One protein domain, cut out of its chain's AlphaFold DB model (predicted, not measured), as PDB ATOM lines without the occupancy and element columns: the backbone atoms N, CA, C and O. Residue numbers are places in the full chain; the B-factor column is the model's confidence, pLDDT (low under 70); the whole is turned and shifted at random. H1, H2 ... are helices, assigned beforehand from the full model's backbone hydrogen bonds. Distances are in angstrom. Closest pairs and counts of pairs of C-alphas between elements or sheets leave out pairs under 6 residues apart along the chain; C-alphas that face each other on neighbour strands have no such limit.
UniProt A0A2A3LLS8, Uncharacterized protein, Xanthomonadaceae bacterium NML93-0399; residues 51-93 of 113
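This is residues 51 to 93 of the 113 residues of an uncharacterized protein of Xanthomonadaceae bacterium NML93-0399 (UniProt A0A2A3LLS8). A long helix, H3, runs along the longest axis of a small globule, and two shorter helices, H1 and H2, lie over one side of it, each turned steeply to it and to each other, with the three centres making a triangle. H2 packs on the first part of H3 nearly at right angles, while H1 comes near both without clearly touching either, and residues 60 to 66 lead from the end of H1 to the beginning of H2. The printed part has 43 residues, with three named helices in the order H1, H2, H3 and no named strand; its class is all helix. It is compact, with a radius of gyration of the C-alphas of 9.3 A, and its rounded outline spans 24 by 18 by 17 A.

The printed part begins with H1, residues 51 to 59, which is 12.5 A long from first to last C-alpha; C-alpha 51 is at (4.253, 15.058, -45.451). H2 follows at residues 67 to 74 and is 10.6 A long, with C-alpha 67 at (7.930, 27.121, -41.256). H3, residues 78 to 92, is the longest helix at 20.8 A, and ends with C-alpha 92 at (-7.415, 25.471, -46.991).

H1 and H2 are close but not clearly touching; their closest C-alphas, those of Val 54 and Val 70, are 7.3 A apart. Their lines stand at a steep tilt of 62 degrees, and they run opposite ways. H1 and H3 are also close but not clearly touching, with the closest C-alphas, those of Tyr 51 and Trp 84, 7.3 A apart. These two run the same way at a steep tilt of 55 degrees. H2 and H3 touch, and their closest C-alphas, those of Pro 67 and Ala 81, are 5.4 A apart. Their lines are about perpendicular, at 75 degrees. In H1, H2 and H3, every O i to N i+4 pair of the backbone is within hydrogen-bond range.

The two C-alphas farthest apart are those of Glu 75 and Gly 93, at 26.3 A, and the first and last printed C-alphas, those of Tyr 51 and Gly 93, are 18.6 A apart. The printed residues run from 51 to 93 without a gap. The link from H1 to H2 is short, with 7 residues, the link from H2 to H3 is tight, with 3 residues, and there is no long link. The mean pLDDT of the printed part is 90.9, and no printed residue is under 70.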
ATOM      1  N   TYR A  51       5.275  14.091 -45.057       91.31
ATOM      2  CA  TYR A  51       4.253  15.058 -45.451       91.31
ATOM      3  C   TYR A  51       2.874  14.732 -44.857       91.31
ATOM      4  O   TYR A  51       2.245  15.607 -44.271       91.31
ATOM      5  N   ALA A  52       2.428  13.473 -44.910       92.31
ATOM      6  CA  ALA A  52       1.157  13.064 -44.309       92.31
ATOM      7  C   ALA A  52       1.119  13.334 -42.792       92.31
ATOM      8  O   ALA A  52       0.108  13.802 -42.270       92.31
ATOM      9  N   ARG A  53       2.238  13.108 -42.086       92.75
ATOM     10  CA  ARG A  53       2.363  13.450 -40.658       92.75
ATOM     11  C   ARG A  53       2.315  14.955 -40.408       92.75
ATOM     12  O   ARG A  53       1.730  15.367 -39.412       92.75
ATOM     13  N   VAL A  54       2.907  15.762 -41.290       92.56
ATOM     14  CA  VAL A  54       2.818  17.229 -41.220       92.56
ATOM     15  C   VAL A  54       1.371  17.684 -41.362       92.56
ATOM     16  O   VAL A  54       0.927  18.496 -40.559       92.56
ATOM     17  N   VAL A  55       0.626  17.145 -42.330       93.06
ATOM     18  CA  VAL A  55      -0.784  17.505 -42.549       93.06
ATOM     19  C   VAL A  55      -1.645  17.116 -41.348       93.06
ATOM     20  O   VAL A  55      -2.366  17.961 -40.829       93.06
ATOM     21  N   ALA A  56      -1.526  15.878 -40.857       92.88
ATOM     22  CA  ALA A  56      -2.265  15.428 -39.676       92.88
ATOM     23  C   ALA A  56      -1.985  16.321 -38.455       92.88
ATOM     24  O   ALA A  56      -2.907  16.802 -37.806       92.88
ATOM     25  N   TRP A  57      -0.709  16.620 -38.203       94.12
ATOM     26  CA  TRP A  57      -0.308  17.527 -37.128       94.12
ATOM     27  C   TRP A  57      -0.821  18.962 -37.324       94.12
ATOM     28  O   TRP A  57      -1.163  19.629 -36.351       94.12
ATOM     29  N   ALA A  58      -0.871  19.455 -38.562       91.81
ATOM     30  CA  ALA A  58      -1.358  20.796 -38.858       91.81
ATOM     31  C   ALA A  58      -2.872  20.935 -38.628       91.81
ATOM     32  O   ALA A  58      -3.307  21.983 -38.161       91.81
ATOM     33  N   ILE A  59      -3.657  19.891 -38.916       89.56
ATOM     34  CA  ILE A  59      -5.113  19.857 -38.681       89.56
ATOM     35  C   ILE A  59      -5.443  19.947 -37.184       89.56
ATOM     36  O   ILE A  59      -6.428  20.571 -36.804       89.56
ATOM     37  N   GLU A  60      -4.609  19.368 -36.320       90.62
ATOM     38  CA  GLU A  60      -4.790  19.423 -34.862       90.62
ATOM     39  C   GLU A  60      -4.497  20.813 -34.262       90.62
ATOM     40  O   GLU A  60      -4.732  21.046 -33.073       90.62
ATOM     41  N   ARG A  61      -3.944  21.752 -35.043       85.81
ATOM     42  CA  ARG A  61      -3.574  23.082 -34.547       85.81
ATOM     43  C   ARG A  61      -4.726  24.069 -34.709       85.81
ATOM     44  O   ARG A  61      -5.362  24.148 -35.747       85.81
ATOM     45  N   VAL A  62      -4.893  24.916 -33.692       86.38
ATOM     46  CA  VAL A  62      -5.827  26.057 -33.725       86.38
ATOM     47  C   VAL A  62      -5.381  27.131 -34.727       86.38
ATOM     48  O   VAL A  62      -6.209  27.828 -35.298       86.38
ATOM     49  N   HIS A  63      -4.071  27.258 -34.956       86.12
ATOM     50  CA  HIS A  63      -3.482  28.274 -35.828       86.12
ATOM     51  C   HIS A  63      -2.688  27.629 -36.961       86.12
ATOM     52  O   HIS A  63      -2.095  26.560 -36.782       86.12
ATOM     53  N   PHE A  64      -2.623  28.322 -38.099       88.88
ATOM     54  CA  PHE A  64      -1.830  27.878 -39.239       88.88
ATOM     55  C   PHE A  64      -0.336  27.773 -38.855       88.88
ATOM     56  O   PHE A  64       0.219  28.735 -38.317       88.88
ATOM     57  N   PRO A  65       0.328  26.632 -39.112       90.81
ATOM     58  CA  PRO A  65       1.694  26.397 -38.649       90.81
ATOM     59  C   PRO A  65       2.742  27.261 -39.363       90.81
ATOM     60  O   PRO A  65       2.652  27.520 -40.569       90.81
ATOM     61  N   MET A  66       3.791  27.648 -38.628       91.38
ATOM     62  CA  MET A  66       4.926  28.388 -39.184       91.38
ATOM     63  C   MET A  66       5.990  27.444 -39.761       91.38
ATOM     64  O   MET A  66       6.114  26.297 -39.318       91.38
ATOM     65  N   PRO A  67       6.810  27.903 -40.730       90.88
ATOM     66  CA  PRO A  67       7.930  27.121 -41.256       90.88
ATOM     67  C   PRO A  67       8.859  26.601 -40.168       90.88
ATOM     68  O   PRO A  67       9.290  25.452 -40.234       90.88
ATOM     69  N   GLU A  68       9.153  27.436 -39.177       91.44
ATOM     70  CA  GLU A  68      10.063  27.126 -38.082       91.44
ATOM     71  C   GLU A  68       9.548  25.930 -37.268       91.44
ATOM     72  O   GLU A  68      10.312  24.993 -37.025       91.44
ATOM     73  N   ASP A  69       8.244  25.891 -36.973       91.50
ATOM     74  CA  ASP A  69       7.605  24.783 -36.256       91.50
ATOM     75  C   ASP A  69       7.749  23.462 -37.019       91.50
ATOM     76  O   ASP A  69       8.072  22.421 -36.442       91.50
ATOM     77  N   VAL A  70       7.548  23.505 -38.342       91.94
ATOM     78  CA  VAL A  70       7.660  22.328 -39.210       91.94
ATOM     79  C   VAL A  70       9.109  21.847 -39.281       91.94
ATOM     80  O   VAL A  70       9.367  20.649 -39.158       91.94
ATOM     81  N   THR A  71      10.067  22.761 -39.450       91.69
ATOM     82  CA  THR A  71      11.490  22.397 -39.509       91.69
ATOM     83  C   THR A  71      11.993  21.811 -38.195       91.69
ATOM     84  O   THR A  71      12.680  20.795 -38.219       91.69
ATOM     85  N   ALA A  72      11.608  22.395 -37.055       89.94
ATOM     86  CA  ALA A  72      12.032  21.927 -35.742       89.94
ATOM     87  C   ALA A  72      11.419  20.563 -35.399       89.94
ATOM     88  O   ALA A  72      12.092  19.707 -34.832       89.94
ATOM     89  N   ARG A  73      10.148  20.342 -35.756       90.38
ATOM     90  CA  ARG A  73       9.429  19.114 -35.392       90.38
ATOM     91  C   ARG A  73       9.734  17.931 -36.302       90.38
ATOM     92  O   ARG A  73       9.793  16.801 -35.826       90.38
ATOM     93  N   PHE A  74       9.866  18.174 -37.603       88.56
ATOM     94  CA  PHE A  74      10.017  17.114 -38.603       88.56
ATOM     95  C   PHE A  74      11.429  17.031 -39.176       88.56
ATOM     96  O   PHE A  74      11.659  16.186 -40.037       88.56
ATOM     97  N   GLU A  75      12.356  17.872 -38.707       87.88
ATOM     98  CA  GLU A  75      13.770  17.877 -39.112       87.88
ATOM     99  C   GLU A  75      13.942  17.967 -40.638       87.88
ATOM    100  O   GLU A  75      14.807  17.334 -41.245       87.88
ATOM    101  N   VAL A  76      13.074  18.749 -41.281       88.12
ATOM    102  CA  VAL A  76      13.112  19.006 -42.723       88.12
ATOM    103  C   VAL A  76      13.781  20.339 -43.019       88.12
ATOM    104  O   VAL A  76      13.828  21.237 -42.179       88.12
ATOM    105  N   SER A  77      14.263  20.504 -44.252       89.94
ATOM    106  CA  SER A  77      14.807  21.790 -44.690       89.94
ATOM    107  C   SER A  77      13.736  22.888 -44.669       89.94
ATOM    108  O   SER A  77      12.552  22.636 -44.913       89.94
ATOM    109  N   LYS A  78      14.160  24.142 -44.470       90.88
ATOM    110  CA  LYS A  78      13.267  25.310 -44.533       90.88
ATOM    111  C   LYS A  78      12.564  25.444 -45.887       90.88
ATOM    112  O   LYS A  78      11.405  25.855 -45.936       90.88
ATOM    113  N   ALA A  79      13.232  25.077 -46.981       91.56
ATOM    114  CA  ALA A  79      12.635  25.076 -48.316       91.56
ATOM    115  C   ALA A  79      11.503  24.040 -48.421       91.56
ATOM    116  O   ALA A  79      10.409  24.357 -48.891       91.56
ATOM    117  N   THR A  80      11.734  22.827 -47.912       92.25
ATOM    118  CA  THR A  80      10.727  21.757 -47.854       92.25
ATOM    119  C   THR A  80       9.522  22.171 -47.012       92.25
ATOM    120  O   THR A  80       8.391  22.049 -47.476       92.25
ATOM    121  N   ALA A  81       9.760  22.721 -45.818       93.06
ATOM    122  CA  ALA A  81       8.702  23.216 -44.944       93.06
ATOM    123  C   ALA A  81       7.845  24.286 -45.635       93.06
ATOM    124  O   ALA A  81       6.622  24.187 -45.643       93.06
ATOM    125  N   ASN A  82       8.469  25.275 -46.285       92.69
ATOM    126  CA  ASN A  82       7.732  26.312 -47.012       92.69
ATOM    127  C   ASN A  82       6.891  25.751 -48.159       92.69
ATOM    128  O   ASN A  82       5.746  26.163 -48.323       92.69
ATOM    129  N   ARG A  83       7.431  24.801 -48.928       93.44
ATOM    130  CA  ARG A  83       6.687  24.163 -50.018       93.44
ATOM    131  C   ARG A  83       5.450  23.433 -49.498       93.44
ATOM    132  O   ARG A  83       4.375  23.598 -50.056       93.44
ATOM    133  N   TRP A  84       5.593  22.655 -48.430       94.75
ATOM    134  CA  TRP A  84       4.469  21.927 -47.839       94.75
ATOM    135  C   TRP A  84       3.414  22.855 -47.251       94.75
ATOM    136  O   TRP A  84       2.225  22.618 -47.441       94.75
ATOM    137  N   LEU A  85       3.836  23.935 -46.595       93.00
ATOM    138  CA  LEU A  85       2.913  24.934 -46.069       93.00
ATOM    139  C   LEU A  85       2.191  25.705 -47.179       93.00
ATOM    140  O   LEU A  85       1.037  26.060 -46.987       93.00
ATOM    141  N   ASN A  86       2.815  25.935 -48.339       92.50
ATOM    142  CA  ASN A  86       2.109  26.502 -49.496       92.50
ATOM    143  C   ASN A  86       0.995  25.569 -49.974       92.50
ATOM    144  O   ASN A  86      -0.142  26.008 -50.091       92.50
ATOM    145  N   CYS A  87       1.291  24.277 -50.152       92.50
ATOM    146  CA  CYS A  87       0.274  23.299 -50.541       92.50
ATOM    147  C   CYS A  87      -0.867  23.210 -49.515       92.50
ATOM    148  O   CYS A  87      -2.027  23.080 -49.886       92.50
ATOM    149  N   LEU A  88      -0.545  23.293 -48.219       91.75
ATOM    150  CA  LEU A  88      -1.550  23.280 -47.157       91.75
ATOM    151  C   LEU A  88      -2.430  24.540 -47.177       91.75
ATOM    152  O   LEU A  88      -3.638  24.448 -46.996       91.75
ATOM    153  N   ALA A  89      -1.833  25.710 -47.409       91.25
ATOM    154  CA  ALA A  89      -2.553  26.976 -47.502       91.25
ATOM    155  C   ALA A  89      -3.495  27.012 -48.712       91.25
ATOM    156  O   ALA A  89      -4.656  27.387 -48.569       91.25
ATOM    157  N   GLU A  90      -3.023  26.536 -49.868       91.62
ATOM    158  CA  GLU A  90      -3.844  26.348 -51.069       91.62
ATOM    159  C   GLU A  90      -5.024  25.407 -50.793       91.62
ATOM    160  O   GLU A  90      -6.156  25.732 -51.139       91.62
ATOM    161  N   ALA A  91      -4.786  24.282 -50.111       89.44
ATOM    162  CA  ALA A  91      -5.836  23.320 -49.771       89.44
ATOM    163  C   ALA A  91      -6.895  23.889 -48.812       89.44
ATOM    164  O   ALA A  91      -8.059  23.503 -48.883       89.44
ATOM    165  N   TYR A  92      -6.501  24.792 -47.913       87.69
ATOM    166  CA  TYR A  92      -7.415  25.471 -46.991       87.69
ATOM    167  C   TYR A  92      -8.049  26.735 -47.585       87.69
ATOM    168  O   TYR A  92      -8.946  27.301 -46.967       87.69
ATOM    169  N   GLY A  93      -7.590  27.199 -48.751       88.38
ATOM    170  CA  GLY A  93      -8.020  28.474 -49.325       88.38
ATOM    171  C   GLY A  93      -7.635  29.686 -48.469       88.38
ATOM    172  O   GLY A  93      -8.309  30.711 -48.527       88.38
TER     173      GLY A  93